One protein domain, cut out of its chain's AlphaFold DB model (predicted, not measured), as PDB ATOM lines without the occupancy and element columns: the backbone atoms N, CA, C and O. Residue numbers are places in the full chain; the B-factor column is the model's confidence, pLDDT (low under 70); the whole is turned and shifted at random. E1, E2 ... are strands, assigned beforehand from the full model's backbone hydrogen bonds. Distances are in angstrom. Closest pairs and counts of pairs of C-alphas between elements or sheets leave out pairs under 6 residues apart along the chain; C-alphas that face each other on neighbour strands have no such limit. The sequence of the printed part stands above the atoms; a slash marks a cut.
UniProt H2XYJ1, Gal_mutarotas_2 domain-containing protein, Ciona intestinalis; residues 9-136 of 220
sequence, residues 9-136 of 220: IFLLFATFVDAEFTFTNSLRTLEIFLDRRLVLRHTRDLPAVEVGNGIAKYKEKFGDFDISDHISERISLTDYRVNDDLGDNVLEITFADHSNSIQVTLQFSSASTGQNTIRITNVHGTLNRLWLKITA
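What this domain is: This is residues 9 to 136 of the 220 residues of the protein "Gal_mutarotas_2 domain-containing protein" of Ciona intestinalis (UniProt H2XYJ1). Two layers of strands lie partly face to face, a strongly twisted five-stranded sheet on one side and two smaller sheets over it on the other, E2 E3 E4 and the near part of E6 E5 E11. From this body the long hairpin of E5 and E6 bends away as an arm that reaches far beyond the rest and makes much of the length. The printed part has 128 residues with no named helix and eleven named strands, E1 to E11 in order along the chain, and its class is all strand. The sheet orders are E1 E10 E9 E8 E7, E2 E3 E4 and E6 E5 E11, all antiparallel. The whole is only just compact, close to loose, with a radius of gyration of the C-alphas of 16.6 A, and spans 49 by 38 by 25 A.

Where its parts are: E1 is residues 9 to 11, with C-alpha 9 at (14.866, 14.533, -14.390). E2, residues 21 to 26, and E3, residues 29 to 34, each measure 16.7 A from first to last C-alpha. E4 is residues 37 to 42, 14.6 A. E5, residues 49 to 61, runs 34.3 A from C-alpha 49 at (14.588, 18.931, -0.372) and bends by 69 degrees at residue 52. E6, residues 64 to 76, runs 33.2 A and bends by 66 degrees at residue 72. E7 is residues 79 to 83, 13.9 A. E8 is residues 90 to 96, 19.8 A, and E9 is residues 103 to 110, 23.2 A. E10 is residues 116 to 121, 16.1 A, and E11 is residues 129 to 132, 10.2 A, ending with C-alpha 132 at (17.654, 15.835, -2.800).

How they stand to each other: In the five-stranded sheet E1 and E7 are the edge strands, and E7 E8 E9 E10 form a meander, each strand the antiparallel neighbour of the one before. N 10 and O 118 of E1 and E10 are 3.1 A apart, within hydrogen-bond range, as are N 107 and O 119 of E9 and E10 at 2.8 A. N 93 and O 106 of E8 and E9 are within hydrogen-bond range at 2.8 A, as are N 81 and O 94 of E7 and E8 at 2.8 A. The three sheets form a stack of sheets, face to face in turn, with the five-stranded sheet in both pairs. The sheet E2 E3 E4, also a meander, faces it, the parts that face each other 10.0 A centre to centre, with the strands of the one at 33 degrees to those of the other. The closest C-alphas of E2 and E9 are those of Phe 21 and Ser 110, 6.3 A. N 24 and O 31 of the hairpin E2 and E3 are within hydrogen-bond range at 2.9 A, and N 32 and O 40 of the hairpin E3 and E4 at 2.9 A. The sheet E6 E5 E11 faces the five-stranded sheet too, the parts that face each other 10.5 A centre to centre, with the strands of the one at 90 degrees to those of the other. The closest C-alphas of E5 and E8 are those of Val 49 and Phe 95, 7.2 A, while E5 and E9 are near each other. In the hairpin E5 and E6, N 57 and O 68 are within hydrogen-bond range at 2.8 A, and between E5 and E11 so are N 50 and O 131 at 3.0 A. E6 runs on into E7 across a break of 2 residues, at 89 degrees.

The domain as a whole: The two C-alphas farthest apart are those of Leu 27 and Phe 62, 54.2 A. The printed part has no cut and no long link. The mean pLDDT of the printed part is 88.7, and residues 9 to 18 are under 70; E1 has a mean of 38.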
ATOM      1  N   ILE A   9      15.677  15.743 -14.484       37.56
ATOM      2  CA  ILE A   9      14.866  14.533 -14.390       37.56
ATOM      3  C   ILE A   9      15.668  13.551 -13.529       37.56
ATOM      4  O   ILE A   9      16.764  13.143 -13.901       37.56
ATOM      5  N   PHE A  10      15.153  13.186 -12.356       39.97
ATOM      6  CA  PHE A  10      15.705  12.080 -11.576       39.97
ATOM      7  C   PHE A  10      15.010  10.794 -12.053       39.97
ATOM      8  O   PHE A  10      13.826  10.567 -11.801       39.97
ATOM      9  N   LEU A  11      15.724   9.939 -12.780       36.53
ATOM     10  CA  LEU A  11      15.208   8.633 -13.190       36.53
ATOM     11  C   LEU A  11      15.616   7.577 -12.160       36.53
ATOM     12  O   LEU A  11      16.618   6.874 -12.299       36.53
ATOM     13  N   LEU A  12      14.827   7.433 -11.098       38.00
ATOM     14  CA  LEU A  12      15.027   6.334 -10.159       38.00
ATOM     15  C   LEU A  12      14.483   5.023 -10.742       38.00
ATOM     16  O   LEU A  12      13.380   4.592 -10.429       38.00
ATOM     17  N   PHE A  13      15.258   4.375 -11.600       40.56
ATOM     18  CA  PHE A  13      14.897   3.055 -12.089       40.56
ATOM     19  C   PHE A  13      15.179   1.989 -11.021       40.56
ATOM     20  O   PHE A  13      16.326   1.645 -10.771       40.56
ATOM     21  N   ALA A  14      14.141   1.376 -10.471       37.38
ATOM     22  CA  ALA A  14      14.271   0.044  -9.896       37.38
ATOM     23  C   ALA A  14      13.882  -0.963 -10.983       37.38
ATOM     24  O   ALA A  14      12.701  -1.233 -11.172       37.38
ATOM     25  N   THR A  15      14.838  -1.511 -11.739       38.09
ATOM     26  CA  THR A  15      14.530  -2.758 -12.451       38.09
ATOM     27  C   THR A  15      14.618  -3.868 -11.427       38.09
ATOM     28  O   THR A  15      15.685  -4.091 -10.883       38.09
ATOM     29  N   PHE A  16      13.468  -4.444 -11.087       40.78
ATOM     30  CA  PHE A  16      13.175  -5.860 -10.845       40.78
ATOM     31  C   PHE A  16      11.765  -5.879 -10.210       40.78
ATOM     32  O   PHE A  16      11.634  -5.625  -9.018       40.78
ATOM     33  N   VAL A  17      10.736  -6.210 -11.015       51.94
ATOM     34  CA  VAL A  17       9.295  -6.344 -10.658       51.94
ATOM     35  C   VAL A  17       8.495  -5.022 -10.645       51.94
ATOM     36  O   VAL A  17       9.077  -3.950 -10.505       51.94
ATOM     37  N   ASP A  18       7.173  -5.110 -10.860       64.75
ATOM     38  CA  ASP A  18       6.158  -4.045 -10.743       64.75
ATOM     39  C   ASP A  18       6.245  -3.336  -9.375       64.75
ATOM     40  O   ASP A  18       5.532  -3.666  -8.428       64.75
ATOM     41  N   ALA A  19       7.182  -2.400  -9.240       79.31
ATOM     42  CA  ALA A  19       7.348  -1.587  -8.046       79.31
ATOM     43  C   ALA A  19       6.571  -0.283  -8.223       79.31
ATOM     44  O   ALA A  19       6.780   0.429  -9.205       79.31
ATOM     45  N   GLU A  20       5.707   0.031  -7.264       87.62
ATOM     46  CA  GLU A  20       4.896   1.247  -7.264       87.62
ATOM     47  C   GLU A  20       5.307   2.185  -6.130       87.62
ATOM     48  O   GLU A  20       5.710   1.745  -5.040       87.62
ATOM     49  N   PHE A  21       5.199   3.489  -6.389       91.81
ATOM     50  CA  PHE A  21       5.312   4.494  -5.349       91.81
ATOM     51  C   PHE A  21       4.069   4.472  -4.468       91.81
ATOM     52  O   PHE A  21       2.944   4.630  -4.933       91.81
ATOM     53  N   THR A  22       4.288   4.343  -3.166       93.12
ATOM     54  CA  THR A  22       3.259   4.562  -2.149       93.12
ATOM     55  C   THR A  22       3.756   5.603  -1.163       93.12
ATOM     56  O   THR A  22       4.953   5.891  -1.093       93.12
ATOM     57  N   PHE A  23       2.854   6.208  -0.401       95.25
ATOM     58  CA  PHE A  23       3.243   7.208   0.581       95.25
ATOM     59  C   PHE A  23       2.432   7.070   1.860       95.25
ATOM     60  O   PHE A  23       1.302   6.585   1.867       95.25
ATOM     61  N   THR A  24       3.015   7.544   2.952       95.94
ATOM     62  CA  THR A  24       2.287   7.816   4.186       95.94
ATOM     63  C   THR A  24       2.421   9.290   4.507       95.94
ATOM     64  O   THR A  24       3.528   9.832   4.522       95.94
ATOM     65  N   ASN A  25       1.291   9.931   4.785       93.62
ATOM     66  CA  ASN A  25       1.237  11.332   5.160       93.62
ATOM     67  C   ASN A  25       0.619  11.454   6.554       93.62
ATOM     68  O   ASN A  25      -0.593  11.336   6.729       93.62
ATOM     69  N   SER A  26       1.468  11.652   7.557       89.75
ATOM     70  CA  SER A  26       1.050  11.937   8.931       89.75
ATOM     71  C   SER A  26       1.200  13.432   9.227       89.75
ATOM     72  O   SER A  26       1.841  14.154   8.471       89.75
ATOM     73  N   LEU A  27       0.664  13.906  10.358       80.31
ATOM     74  CA  LEU A  27       0.630  15.333  10.734       80.31
ATOM     75  C   LEU A  27       1.965  16.098  10.599       80.31
ATOM     76  O   LEU A  27       1.941  17.325  10.527       80.31
ATOM     77  N   ARG A  28       3.122  15.423  10.636       85.19
ATOM     78  CA  ARG A  28       4.453  16.059  10.561       85.19
ATOM     79  C   ARG A  28       5.479  15.292   9.734       85.19
ATOM     80  O   ARG A  28       6.659  15.650   9.743       85.19
ATOM     81  N   THR A  29       5.073  14.204   9.097       95.62
ATOM     82  CA  THR A  29       6.015  13.297   8.449       95.62
ATOM     83  C   THR A  29       5.398  12.761   7.181       95.62
ATOM     84  O   THR A  29       4.348  12.114   7.215       95.62
ATOM     85  N   LEU A  30       6.101  13.036   6.090       97.75
ATOM     86  CA  LEU A  30       5.874  12.461   4.783       97.75
ATOM     87  C   LEU A  30       6.932  11.389   4.551       97.75
ATOM     88  O   LEU A  30       8.131  11.653   4.654       97.75
ATOM     89  N   GLU A  31       6.481  10.196   4.204       97.88
ATOM     90  CA  GLU A  31       7.346   9.103   3.784       97.88
ATOM     91  C   GLU A  31       6.863   8.581   2.442       97.88
ATOM     92  O   GLU A  31       5.662   8.412   2.237       97.88
ATOM     93  N   ILE A  32       7.804   8.345   1.537       96.00
ATOM     94  CA  ILE A  32       7.555   7.804   0.206       96.00
ATOM     95  C   ILE A  32       8.314   6.497   0.101       96.00
ATOM     96  O   ILE A  32       9.501   6.421   0.436       96.00
ATOM     97  N   PHE A  33       7.619   5.482  -0.382       93.81
ATOM     98  CA  PHE A  33       8.115   4.131  -0.506       93.81
ATOM     99  C   PHE A  33       8.098   3.694  -1.962       93.81
ATOM    100  O   PHE A  33       7.176   4.036  -2.694       93.81
ATOM    101  N   LEU A  34       9.079   2.885  -2.352       90.06
ATOM    102  CA  LEU A  34       9.084   2.144  -3.609       90.06
ATOM    103  C   LEU A  34       9.176   0.653  -3.285       90.06
ATOM    104  O   LEU A  34      10.192   0.208  -2.751       90.06
ATOM    105  N   ASP A  35       8.103  -0.105  -3.535       87.38
ATOM    106  CA  ASP A  35       7.990  -1.516  -3.117       87.38
ATOM    107  C   ASP A  35       8.467  -1.721  -1.659       87.38
ATOM    108  O   ASP A  35       9.446  -2.413  -1.365       87.38
ATOM    109  N   ARG A  36       7.806  -1.016  -0.726       88.50
ATOM    110  CA  ARG A  36       8.066  -1.009   0.734       88.50
ATOM    111  C   ARG A  36       9.429  -0.466   1.184       88.50
ATOM    112  O   ARG A  36       9.651  -0.350   2.388       88.50
ATOM    113  N   ARG A  37      10.331  -0.097   0.275       90.44
ATOM    114  CA  ARG A  37      11.605   0.554   0.615       90.44
ATOM    115  C   ARG A  37      11.364   2.035   0.819       90.44
ATOM    116  O   ARG A  37      10.861   2.689  -0.087       90.44
ATOM    117  N   LEU A  38      11.720   2.564   1.983       94.12
ATOM    118  CA  LEU A  38      11.642   3.996   2.250       94.12
ATOM    119  C   LEU A  38      12.680   4.725   1.388       94.12
ATOM    120  O   LEU A  38      13.871   4.606   1.648       94.12
ATOM    121  N   VAL A  39      12.238   5.478   0.381       93.56
ATOM    122  CA  VAL A  39      13.133   6.207  -0.539       93.56
ATOM    123  C   VAL A  39      13.272   7.678  -0.172       93.56
ATOM    124  O   VAL A  39      14.315   8.281  -0.409       93.56
ATOM    125  N   LEU A  40      12.246   8.271   0.433       96.44
ATOM    126  CA  LEU A  40      12.269   9.666   0.856       96.44
ATOM    127  C   LEU A  40      11.512   9.803   2.169       96.44
ATOM    128  O   LEU A  40      10.349   9.422   2.267       96.44
ATOM    129  N   ARG A  41      12.174  10.376   3.172       97.62
ATOM    130  CA  ARG A  41      11.558  10.808   4.426       97.62
ATOM    131  C   ARG A  41      11.716  12.311   4.555       97.62
ATOM    132  O   ARG A  41      12.825  12.828   4.454       97.62
ATOM    133  N   HIS A  42      10.614  12.990   4.825       98.19
ATOM    134  CA  HIS A  42      10.581  14.427   5.006       98.19
ATOM    135  C   HIS A  42       9.858  14.790   6.303       98.19
ATOM    136  O   HIS A  42       8.713  14.396   6.537       98.19
ATOM    137  N   THR A  43      10.521  15.602   7.120       97.00
ATOM    138  CA  THR A  43       9.920  16.328   8.243       97.00
ATOM    139  C   THR A  43      10.449  17.762   8.244       97.00
ATOM    140  O   THR A  43      11.413  18.077   7.547       97.00
ATOM    141  N   ARG A  44       9.869  18.632   9.076       95.12
ATOM    142  CA  ARG A  44      10.404  19.990   9.276       95.12
ATOM    143  C   ARG A  44      11.838  19.997   9.816       95.12
ATOM    144  O   ARG A  44      12.619  20.858   9.433       95.12
ATOM    145  N   ASP A  45      12.174  19.030  10.670       95.31
ATOM    146  CA  ASP A  45      13.500  18.908  11.291       95.31
ATOM    147  C   ASP A  45      14.491  18.128  10.409       95.31
ATOM    148  O   ASP A  45      15.705  18.278  10.543       95.31
ATOM    149  N   LEU A  46      13.978  17.324   9.470       96.06
ATOM    150  CA  LEU A  46      14.752  16.598   8.466       96.06
ATOM    151  C   LEU A  46      14.186  16.849   7.054       96.06
ATOM    152  O   LEU A  46      13.548  15.963   6.472       96.06
ATOM    153  N   PRO A  47      14.402  18.047   6.476       97.44
ATOM    154  CA  PRO A  47      13.902  18.368   5.144       97.44
ATOM    155  C   PRO A  47      14.624  17.555   4.070       97.44
ATOM    156  O   PRO A  47      15.855  17.599   3.973       97.44
ATOM    157  N   ALA A  48      13.856  16.834   3.252       97.88
ATOM    158  CA  ALA A  48      14.381  16.022   2.150       97.88
ATOM    159  C   ALA A  48      14.853  16.848   0.942       97.88
ATOM    160  O   ALA A  48      15.681  16.375   0.163       97.88
ATOM    161  N   VAL A  49      14.322  18.063   0.778       98.00
ATOM    162  CA  VAL A  49      14.588  18.931  -0.372       98.00
ATOM    163  C   VAL A  49      15.115  20.269   0.118       98.00
ATOM    164  O   VAL A  49      14.521  20.928   0.972       98.00
ATOM    165  N   GLU A  50      16.242  20.676  -0.447       97.75
ATOM    166  CA  GLU A  50      16.825  21.991  -0.226       97.75
ATOM    167  C   GLU A  50      17.185  22.595  -1.576       97.75
ATOM    168  O   GLU A  50      17.539  21.891  -2.526       97.75
ATOM    169  N   VAL A  51      17.119  23.913  -1.657       97.19
ATOM    170  CA  VAL A  51      17.440  24.673  -2.864       97.19
ATOM    171  C   VAL A  51      18.330  25.842  -2.518       97.19
ATOM    172  O   VAL A  51      18.478  26.207  -1.354       97.19
ATOM    173  N   GLY A  52      18.956  26.437  -3.519       95.88
ATOM    174  CA  GLY A  52      19.799  27.581  -3.254       95.88
ATOM    175  C   GLY A  52      20.439  28.182  -4.481       95.88
ATOM    176  O   GLY A  52      20.135  27.835  -5.626       95.88
ATOM    177  N   ASN A  53      21.373  29.074  -4.192       95.62
ATOM    178  CA  ASN A  53      22.179  29.767  -5.172       95.62
ATOM    179  C   ASN A  53      23.657  29.554  -4.864       95.62
ATOM    180  O   ASN A  53      24.086  29.543  -3.708       95.62
ATOM    181  N   GLY A  54      24.451  29.414  -5.916       95.31
ATOM    182  CA  GLY A  54      25.895  29.362  -5.803       95.31
ATOM    183  C   GLY A  54      26.603  29.724  -7.096       95.31
ATOM    184  O   GLY A  54      26.034  29.678  -8.192       95.31
ATOM    185  N   ILE A  55      27.885  30.043  -6.967       95.62
ATOM    186  CA  ILE A  55      28.776  30.326  -8.089       95.62
ATOM    187  C   ILE A  55      29.877  29.271  -8.090       95.62
ATOM    188  O   ILE A  55      30.775  29.285  -7.245       95.62
ATOM    189  N   ALA A  56      29.810  28.381  -9.077       93.94
ATOM    190  CA  ALA A  56      30.837  27.382  -9.307       93.94
ATOM    191  C   ALA A  56      31.942  27.970 -10.191       93.94
ATOM    192  O   ALA A  56      31.675  28.648 -11.187       93.94
ATOM    193  N   LYS A  57      33.195  27.708  -9.824       95.94
ATOM    194  CA  LYS A  57      34.375  28.002 -10.635       95.94
ATOM    195  C   LYS A  57      34.935  26.684 -11.141       95.94
ATOM    196  O   LYS A  57      35.226  25.801 -10.340       95.94
ATOM    197  N   TYR A  58      35.110  26.602 -12.453       94.19
ATOM    198  CA  TYR A  58      35.696  25.462 -13.147       94.19
ATOM    199  C   TYR A  58      36.997  25.939 -13.782       94.19
ATOM    200  O   TYR A  58      36.970  26.704 -14.746       94.19
ATOM    201  N   LYS A  59      38.137  25.555 -13.209       94.38
ATOM    202  CA  LYS A  59      39.451  25.868 -13.776       94.38
ATOM    203  C   LYS A  59      40.001  24.621 -14.443       94.38
ATOM    204  O   LYS A  59      40.343  23.665 -13.756       94.38
ATOM    205  N   GLU A  60      40.064  24.653 -15.763       93.56
ATOM    206  CA  GLU A  60      40.628  23.579 -16.572       93.56
ATOM    207  C   GLU A  60      42.128  23.800 -16.785       93.56
ATOM    208  O   GLU A  60      42.588  24.938 -16.939       93.56
ATOM    209  N   LYS A  61      42.893  22.707 -16.761       89.94
ATOM    210  CA  LYS A  61      44.292  22.685 -17.177       89.94
ATOM    211  C   LYS A  61      44.681  21.291 -17.678       89.94
ATOM    212  O   LYS A  61      44.932  20.400 -16.878       89.94
ATOM    213  N   PHE A  62      44.835  21.139 -18.993       90.19
ATOM    214  CA  PHE A  62      45.235  19.881 -19.647       90.19
ATOM    215  C   PHE A  62      44.300  18.695 -19.351       90.19
ATOM    216  O   PHE A  62      44.769  17.571 -19.220       90.19
ATOM    217  N   GLY A  63      42.997  18.946 -19.232       89.38
ATOM    218  CA  GLY A  63      41.991  17.933 -18.904       89.38
ATOM    219  C   GLY A  63      41.783  17.701 -17.402       89.38
ATOM    220  O   GLY A  63      40.786  17.085 -17.020       89.38
ATOM    221  N   ASP A  64      42.651  18.235 -16.537       89.19
ATOM    222  CA  ASP A  64      42.387  18.333 -15.102       89.19
ATOM    223  C   ASP A  64      41.475  19.524 -14.795       89.19
ATOM    224  O   ASP A  64      41.554  20.578 -15.429       89.19
ATOM    225  N   PHE A  65      40.626  19.368 -13.779       93.00
ATOM    226  CA  PHE A  65      39.697  20.407 -13.339       93.00
ATOM    227  C   PHE A  65      39.814  20.660 -11.837       93.00
ATOM    228  O   PHE A  65      39.561  19.768 -11.027       93.00
ATOM    229  N   ASP A  66      40.101  21.902 -11.459       91.38
ATOM    230  CA  ASP A  66      39.868  22.407 -10.105       91.38
ATOM    231  C   ASP A  66      38.456  23.013 -10.059       91.38
ATOM    232  O   ASP A  66      38.178  24.033 -10.702       91.38
ATOM    233  N   ILE A  67      37.546  22.321  -9.365       93.44
ATOM    234  CA  ILE A  67      36.143  22.721  -9.219       93.44
ATOM    235  C   ILE A  67      35.907  23.147  -7.779       93.44
ATOM    236  O   ILE A  67      35.993  22.337  -6.858       93.44
ATOM    237  N   SER A  68      35.529  24.407  -7.606       93.75
ATOM    238  CA  SER A  68      35.124  24.959  -6.314       93.75
ATOM    239  C   SER A  68      33.740  25.572  -6.435       93.75
ATOM    240  O   SER A  68      33.481  26.283  -7.409       93.75
ATOM    241  N   ASP A  69      32.883  25.361  -5.443       94.00
ATOM    242  CA  ASP A  69      31.538  25.929  -5.426       94.00
ATOM    243  C   ASP A  69      31.325  26.798  -4.187       94.00
ATOM    244  O   ASP A  69      31.492  26.337  -3.058       94.00
ATOM    245  N   HIS A  70      30.985  28.069  -4.404       96.38
ATOM    246  CA  HIS A  70      30.622  28.985  -3.331       96.38
ATOM    247  C   HIS A  70      29.102  29.103  -3.264       96.38
ATOM    248  O   HIS A  70      28.487  29.768  -4.101       96.38
ATOM    249  N   ILE A  71      28.512  28.446  -2.267       96.75
ATOM    250  CA  ILE A  71      27.075  28.496  -1.993       96.75
ATOM    251  C   ILE A  71      26.766  29.814  -1.281       96.75
ATOM    252  O   ILE A  71      27.197  30.017  -0.148       96.75
ATOM    253  N   SER A  72      26.043  30.709  -1.951       95.38
ATOM    254  CA  SER A  72      25.617  31.993  -1.383       95.38
ATOM    255  C   SER A  72      24.358  31.856  -0.532       95.38
ATOM    256  O   SER A  72      24.128  32.654   0.368       95.38
ATOM    257  N   GLU A  73      23.534  30.854  -0.832       94.94
ATOM    258  CA  GLU A  73      22.261  30.617  -0.166       94.94
ATOM    259  C   GLU A  73      21.920  29.128  -0.221       94.94
ATOM    260  O   GLU A  73      22.098  28.490  -1.261       94.94
ATOM    261  N   ARG A  74      21.421  28.587   0.891       96.44
ATOM    262  CA  ARG A  74      20.882  27.229   0.989       96.44
ATOM    263  C   ARG A  74      19.653  27.267   1.888       96.44
ATOM    264  O   ARG A  74      19.757  27.611   3.061       96.44
ATOM    265  N   ILE A  75      18.506  26.943   1.313       96.38
ATOM    266  CA  ILE A  75      17.186  27.047   1.926       96.38
ATOM    267  C   ILE A  75      16.597  25.649   2.012       96.38
ATOM    268  O   ILE A  75      16.440  24.966   0.998       96.38
ATOM    269  N   SER A  76      16.241  25.239   3.224       97.31
ATOM    270  CA  SER A  76      15.492  24.010   3.439       97.31
ATOM    271  C   SER A  76      14.004  24.253   3.206       97.31
ATOM    272  O   SER A  76      13.404  25.133   3.827       97.31
ATOM    273  N   LEU A  77      13.403  23.460   2.321       97.38
ATOM    274  CA  LEU A  77      11.964  23.483   2.081       97.38
ATOM    275  C   LEU A  77      11.326  22.613   3.160       97.38
ATOM    276  O   LEU A  77      11.509  21.404   3.139       97.38
ATOM    277  N   THR A  78      10.695  23.226   4.158       96.75
ATOM    278  CA  THR A  78      10.227  22.552   5.388       96.75
ATOM    279  C   THR A  78       8.738  22.231   5.370       96.75
ATOM    280  O   THR A  78       8.284  21.390   6.144       96.75
ATOM    281  N   ASP A  79       7.981  22.900   4.503       96.00
ATOM    282  CA  ASP A  79       6.558  22.669   4.312       96.00
ATOM    283  C   ASP A  79       6.341  21.895   3.001       96.00
ATOM    284  O   ASP A  79       7.164  21.939   2.084       96.00
ATOM    285  N   TYR A  80       5.238  21.153   2.902       96.81
ATOM    286  CA  TYR A  80       4.894  20.402   1.695       96.81
ATOM    287  C   TYR A  80       3.380  20.314   1.491       96.81
ATOM    288  O   TYR A  80       2.591  20.482   2.424       96.81
ATOM    289  N   ARG A  81       2.972  20.041   0.251       95.56
ATOM    290  CA  ARG A  81       1.594  19.721  -0.134       95.56
ATOM    291  C   ARG A  81       1.599  18.495  -1.027       95.56
ATOM    292  O   ARG A  81       2.407  18.427  -1.949       95.56
ATOM    293  N   VAL A  82       0.707  17.557  -0.738       95.94
ATOM    294  CA  VAL A  82       0.518  16.328  -1.513       95.94
ATOM    295  C   VAL A  82      -0.662  16.516  -2.461       95.94
ATOM    296  O   VAL A  82      -1.668  17.103  -2.065       95.94
ATOM    297  N   ASN A  83      -0.510  16.039  -3.691       95.44
ATOM    298  CA  ASN A  83      -1.536  15.953  -4.718       95.44
ATOM    299  C   ASN A  83      -1.506  14.534  -5.311       95.44
ATOM    300  O   ASN A  83      -0.607  14.190  -6.082       95.44
ATOM    301  N   ASP A  84      -2.461  13.709  -4.897       92.94
ATOM    302  CA  ASP A  84      -2.644  12.307  -5.287       92.94
ATOM    303  C   ASP A  84      -3.860  12.088  -6.209       92.94
ATOM    304  O   ASP A  84      -4.142  10.966  -6.612       92.94
ATOM    305  N   ASP A  85      -4.524  13.165  -6.643       90.25
ATOM    306  CA  ASP A  85      -5.695  13.134  -7.535       90.25
ATOM    307  C   ASP A  85      -5.317  13.137  -9.039       90.25
ATOM    308  O   ASP A  85      -6.102  13.545  -9.900       90.25
ATOM    309  N   LEU A  86      -4.096  12.711  -9.390       87.31
ATOM    310  CA  LEU A  86      -3.533  12.798 -10.753       87.31
ATOM    311  C   LEU A  86      -3.709  11.524 -11.601       87.31
ATOM    312  O   LEU A  86      -3.228  11.466 -12.735       87.31
ATOM    313  N   GLY A  87      -4.429  10.534 -11.074       84.25
ATOM    314  CA  GLY A  87      -4.641   9.227 -11.691       84.25
ATOM    315  C   GLY A  87      -3.789   8.133 -11.055       84.25
ATOM    316  O   GLY A  87      -2.920   8.394 -10.223       84.25
ATOM    317  N   ASP A  88      -4.052   6.891 -11.460       80.50
ATOM    318  CA  ASP A  88      -3.348   5.730 -10.923       80.50
ATOM    319  C   ASP A  88      -1.837   5.863 -11.183       80.50
ATOM    320  O   ASP A  88      -1.407   6.208 -12.288       80.50
ATOM    321  N   ASN A  89      -1.030   5.579 -10.158       87.44
ATOM    322  CA  ASN A  89       0.436   5.545 -10.206       87.44
ATOM    323  C   ASN A  89       1.165   6.888 -10.381       87.44
ATOM    324  O   ASN A  89       2.367   6.887 -10.664       87.44
ATOM    325  N   VAL A  90       0.488   8.023 -10.182       93.06
ATOM    326  CA  VAL A  90       1.119   9.352 -10.161       93.06
ATOM    327  C   VAL A  90       0.866  10.040  -8.823       93.06
ATOM    328  O   VAL A  90      -0.270  10.216  -8.404       93.06
ATOM    329  N   LEU A  91       1.943  10.480  -8.176       94.69
ATOM    330  CA  LEU A  91       1.914  11.244  -6.931       94.69
ATOM    331  C   LEU A  91       2.732  12.518  -7.119       94.69
ATOM    332  O   LEU A  91       3.894  12.459  -7.514       94.69
ATOM    333  N   GLU A  92       2.166  13.672  -6.800       96.44
ATOM    334  CA  GLU A  92       2.877  14.944  -6.858       96.44
ATOM    335  C   GLU A  92       3.013  15.555  -5.466       96.44
ATOM    336  O   GLU A  92       2.071  15.605  -4.677       96.44
ATOM    337  N   ILE A  93       4.215  16.035  -5.152       97.06
ATOM    338  CA  ILE A  93       4.513  16.669  -3.875       97.06
ATOM    339  C   ILE A  93       5.213  17.990  -4.129       97.06
ATOM    340  O   ILE A  93       6.322  18.036  -4.657       97.06
ATOM    341  N   THR A  94       4.570  19.077  -3.717       97.06
ATOM    342  CA  THR A  94       5.156  20.416  -3.769       97.06
ATOM    343  C   THR A  94       5.770  20.747  -2.421       97.06
ATOM    344  O   THR A  94       5.048  20.950  -1.447       97.06
ATOM    345  N   PHE A  95       7.097  20.809  -2.372       97.06
ATOM    346  CA  PHE A  95       7.878  21.267  -1.229       97.06
ATOM    347  C   PHE A  95       8.031  22.782  -1.287       97.06
ATOM    348  O   PHE A  95       8.217  23.347  -2.366       97.06
ATOM    349  N   ALA A  96       7.971  23.438  -0.134       96.38
ATOM    350  CA  ALA A  96       8.029  24.883  -0.026       96.38
ATOM    351  C   ALA A  96       8.842  25.347   1.186       96.38
ATOM    352  O   ALA A  96       8.965  24.648   2.197       96.38
ATOM    353  N   ASP A  97       9.385  26.555   1.094       95.44
ATOM    354  CA  ASP A  97       9.857  27.272   2.270       95.44
ATOM    355  C   ASP A  97       8.664  27.715   3.140       95.44
ATOM    356  O   ASP A  97       7.508  27.685   2.710       95.44
ATOM    357  N   HIS A  98       8.934  28.177   4.362       92.12
ATOM    358  CA  HIS A  98       7.867  28.534   5.299       92.12
ATOM    359  C   HIS A  98       6.982  29.698   4.817       92.12
ATOM    360  O   HIS A  98       5.795  29.758   5.133       92.12
ATOM    361  N   SER A  99       7.542  30.629   4.034       92.81
ATOM    362  CA  SER A  99       6.775  31.739   3.456       92.81
ATOM    363  C   SER A  99       5.977  31.342   2.212       92.81
ATOM    364  O   SER A  99       5.174  32.137   1.721       92.81
ATOM    365  N   ASN A 100       6.176  30.116   1.714       91.31
ATOM    366  CA  ASN A 100       5.596  29.588   0.487       91.31
ATOM    367  C   ASN A 100       5.972  30.376  -0.785       91.31
ATOM    368  O   ASN A 100       5.266  30.285  -1.791       91.31
ATOM    369  N   SER A 101       7.057  31.154  -0.733       91.94
ATOM    370  CA  SER A 101       7.568  31.966  -1.843       91.94
ATOM    371  C   SER A 101       8.550  31.202  -2.727       91.94
ATOM    372  O   SER A 101       8.734  31.551  -3.890       91.94
ATOM    373  N   ILE A 102       9.161  30.143  -2.196       94.56
ATOM    374  CA  ILE A 102      10.053  29.244  -2.916       94.56
ATOM    375  C   ILE A 102       9.450  27.855  -2.874       94.56
ATOM    376  O   ILE A 102       9.105  27.345  -1.809       94.56
ATOM    377  N   GLN A 103       9.341  27.243  -4.049       95.56
ATOM    378  CA  GLN A 103       8.759  25.923  -4.213       95.56
ATOM    379  C   GLN A 103       9.609  25.066  -5.148       95.56
ATOM    380  O   GLN A 103      10.346  25.583  -5.993       95.56
ATOM    381  N   VAL A 104       9.498  23.756  -4.953       96.44
ATOM    382  CA  VAL A 104       9.947  22.707  -5.865       96.44
ATOM    383  C   VAL A 104       8.895  21.617  -5.843       96.44
ATOM    384  O   VAL A 104       8.464  21.190  -4.774       96.44
ATOM    385  N   THR A 105       8.522  21.125  -7.011       96.56
ATOM    386  CA  THR A 105       7.571  20.028  -7.137       96.56
ATOM    387  C   THR A 105       8.311  18.758  -7.547       96.56
ATOM    388  O   THR A 105       9.117  18.766  -8.474       96.56
ATOM    389  N   LEU A 106       8.066  17.663  -6.829       96.94
ATOM    390  CA  LEU A 106       8.511  16.321  -7.186       96.94
ATOM    391  C   LEU A 106       7.298  15.513  -7.638       96.94
ATOM    392  O   LEU A 106       6.354  15.338  -6.872       96.94
ATOM    393  N   GLN A 107       7.335  15.010  -8.866       95.94
ATOM    394  CA  GLN A 107       6.342  14.082  -9.394       95.94
ATOM    395  C   GLN A 107       6.930  12.674  -9.407       95.94
ATOM    396  O   GLN A 107       7.913  12.403 -10.094       95.94
ATOM    397  N   PHE A 108       6.308  11.790  -8.648       94.50
ATOM    398  CA  PHE A 108       6.590  10.370  -8.574       94.50
ATOM    399  C   PHE A 108       5.658   9.660  -9.550       94.50
ATOM    400  O   PHE A 108       4.450   9.902  -9.550       94.50
ATOM    401  N   SER A 109       6.207   8.816 -10.415       92.69
ATOM    402  CA  SER A 109       5.405   8.055 -11.376       92.69
ATOM    403  C   SER A 109       5.907   6.629 -11.495       92.69
ATOM    404  O   SER A 109       7.113   6.421 -11.652       92.69
ATOM    405  N   SER A 110       4.976   5.678 -11.461       90.38
ATOM    406  CA  SER A 110       5.237   4.248 -11.626       90.38
ATOM    407  C   SER A 110       4.608   3.744 -12.923       90.38
ATOM    408  O   SER A 110       3.416   3.922 -13.163       90.38
ATOM    409  N   ALA A 111       5.410   3.136 -13.794       83.12
ATOM    410  CA  ALA A 111       4.925   2.527 -15.028       83.12
ATOM    411  C   ALA A 111       4.811   1.005 -14.880       83.12
ATOM    412  O   ALA A 111       5.672   0.372 -14.273       83.12
ATOM    413  N   SER A 112       3.827   0.402 -15.555       72.38
ATOM    414  CA  SER A 112       3.667  -1.062 -15.663       72.38
ATOM    415  C   SER A 112       4.825  -1.767 -16.384       72.38
ATOM    416  O   SER A 112       4.887  -2.989 -16.449       72.38
ATOM    417  N   THR A 113       5.757  -1.005 -16.958       72.12
ATOM    418  CA  THR A 113       7.022  -1.504 -17.509       72.12
ATOM    419  C   THR A 113       8.123  -1.633 -16.446       72.12
ATOM    420  O   THR A 113       9.256  -1.969 -16.786       72.12
ATOM    421  N   GLY A 114       7.824  -1.327 -15.177       73.88
ATOM    422  CA  GLY A 114       8.777  -1.275 -14.062       73.88
ATOM    423  C   GLY A 114       9.600   0.017 -14.002       73.88
ATOM    424  O   GLY A 114      10.447   0.180 -13.123       73.88
ATOM    425  N   GLN A 115       9.379   0.960 -14.925       80.12
ATOM    426  CA  GLN A 115      10.066   2.248 -14.903       80.12
ATOM    427  C   GLN A 115       9.422   3.175 -13.869       80.12
ATOM    428  O   GLN A 115       8.319   3.681 -14.063       80.12
ATOM    429  N   ASN A 116      10.153   3.430 -12.788       90.06
ATOM    430  CA  ASN A 116       9.797   4.403 -11.766       90.06
ATOM    431  C   ASN A 116      10.584   5.699 -11.987       90.06
ATOM    432  O   ASN A 116      11.747   5.671 -12.388       90.06
ATOM    433  N   THR A 117       9.952   6.853 -11.786       91.62
ATOM    434  CA  THR A 117      10.592   8.156 -12.030       91.62
ATOM    435  C   THR A 117      10.248   9.169 -10.948       91.62
ATOM    436  O   THR A 117       9.147   9.143 -10.403       91.62
ATOM    437  N   ILE A 118      11.200  10.059 -10.646       94.19
ATOM    438  CA  ILE A 118      11.018  11.220  -9.770       94.19
ATOM    439  C   ILE A 118      11.380  12.461 -10.590       94.19
ATOM    440  O   ILE A 118      12.541  12.852 -10.721       94.19
ATOM    441  N   ARG A 119      10.380  13.091 -11.191       93.94
ATOM    442  CA  ARG A 119      10.582  14.289 -12.001       93.94
ATOM    443  C   ARG A 119      10.576  15.526 -11.111       93.94
ATOM    444  O   ARG A 119       9.607  15.765 -10.398       93.94
ATOM    445  N   ILE A 120      11.634  16.329 -11.193       93.44
ATOM    446  CA  ILE A 120      11.713  17.619 -10.506       93.44
ATOM    447  C   ILE A 120      11.175  18.697 -11.444       93.44
ATOM    448  O   ILE A 120      11.656  18.861 -12.567       93.44
ATOM    449  N   THR A 121      10.172  19.436 -10.992       89.69
ATOM    450  CA  THR A 121       9.535  20.531 -11.725       89.69
ATOM    451  C   THR A 121       9.362  21.749 -10.818       89.69
ATOM    452  O   THR A 121       9.628  21.699  -9.616       89.69
ATOM    453  N   ASN A 122       8.944  22.872 -11.410       85.56
ATOM    454  CA  ASN A 122       8.572  24.089 -10.684       85.56
ATOM    455  C   ASN A 122       9.647  24.598  -9.702       85.56
ATOM    456  O   ASN A 122       9.329  25.061  -8.611       85.56
ATOM    457  N   VAL A 123      10.929  24.502 -10.070       86.56
ATOM    458  CA  VAL A 123      12.013  25.093  -9.276       86.56
ATOM    459  C   VAL A 123      11.920  26.613  -9.401       86.56
ATOM    460  O   VAL A 123      12.111  27.164 -10.485       86.56
ATOM    461  N   HIS A 124      11.582  27.287  -8.303       80.75
ATOM    462  CA  HIS A 124      11.263  28.712  -8.329       80.75
ATOM    463  C   HIS A 124      12.450  29.612  -8.741       80.75
ATOM    464  O   HIS A 124      13.563  29.508  -8.222       80.75
ATOM    465  N   GLY A 125      12.184  30.589  -9.614       77.56
ATOM    466  CA  GLY A 125      13.069  31.729  -9.868       77.56
ATOM    467  C   GLY A 125      14.433  31.384 -10.481       77.56
ATOM    468  O   GLY A 125      14.529  30.655 -11.464       77.56
ATOM    469  N   THR A 126      15.497  31.983  -9.936       84.81
ATOM    470  CA  THR A 126      16.883  31.868 -10.436       84.81
ATOM    471  C   THR A 126      17.720  30.835  -9.681       84.81
ATOM    472  O   THR A 126      18.943  30.832  -9.827       84.81
ATOM    473  N   LEU A 127      17.084  29.997  -8.854       91.94
ATOM    474  CA  LEU A 127      17.768  28.992  -8.042       91.94
ATOM    475  C   LEU A 127      18.549  28.032  -8.944       91.94
ATOM    476  O   LEU A 127      18.014  27.473  -9.902       91.94
ATOM    477  N   ASN A 128      19.832  27.853  -8.635       92.62
ATOM    478  CA  ASN A 128      20.764  27.076  -9.452       92.62
ATOM    479  C   ASN A 128      21.464  25.952  -8.673       92.62
ATOM    480  O   ASN A 128      22.424  25.357  -9.172       92.62
ATOM    481  N   ARG A 129      20.987  25.639  -7.465       95.75
ATOM    482  CA  ARG A 129      21.375  24.460  -6.689       95.75
ATOM    483  C   ARG A 129      20.143  23.749  -6.147       95.75
ATOM    484  O   ARG A 129      19.189  24.396  -5.720       95.75
ATOM    485  N   LEU A 130      20.211  22.423  -6.130       96.25
ATOM    486  CA  LEU A 130      19.209  21.546  -5.545       96.25
ATOM    487  C   LEU A 130      19.920  20.404  -4.820       96.25
ATOM    488  O   LEU A 130      20.846  19.802  -5.363       96.25
ATOM    489  N   TRP A 131      19.468  20.110  -3.606       97.88
ATOM    490  CA  TRP A 131      19.870  18.941  -2.837       97.88
ATOM    491  C   TRP A 131      18.631  18.092  -2.580       97.88
ATOM    492  O   TRP A 131      17.667  18.561  -1.974       97.88
ATOM    493  N   LEU A 132      18.675  16.846  -3.043       97.38
ATOM    494  CA  LEU A 132      17.654  15.835  -2.800       97.38
ATOM    495  C   LEU A 132      18.261  14.749  -1.915       97.38
ATOM    496  O   LEU A 132      19.267  14.146  -2.283       97.38
ATOM    497  N   LYS A 133      17.659  14.515  -0.750       97.19
ATOM    498  CA  LYS A 133      18.083  13.475   0.190       97.19
ATOM    499  C   LYS A 133      17.238  12.228  -0.045       97.19
ATOM    500  O   LYS A 133      16.020  12.263   0.130       97.19
ATOM    501  N   ILE A 134      17.898  11.145  -0.434       94.88
ATOM    502  CA  ILE A 134      17.315   9.802  -0.489       94.88
ATOM    503  C   ILE A 134      17.612   9.123   0.846       94.88
ATOM    504  O   ILE A 134      18.716   9.260   1.377       94.88
ATOM    505  N   THR A 135      16.620   8.450   1.421       95.31
ATOM    506  CA  THR A 135      16.802   7.731   2.687       95.31
ATOM    507  C   THR A 135      17.754   6.554   2.484       95.31
ATOM    508  O   THR A 135      17.665   5.866   1.473       95.31
ATOM    509  N   ALA A 136      18.639   6.324   3.452       94.75
ATOM    510  CA  ALA A 136      19.560   5.195   3.464       94.75
ATOM    511  C   ALA A 136      19.721   4.653   4.888       94.75
ATOM    512  O   ALA A 136      19.688   5.426   5.855       94.75
TER     513      ALA A 136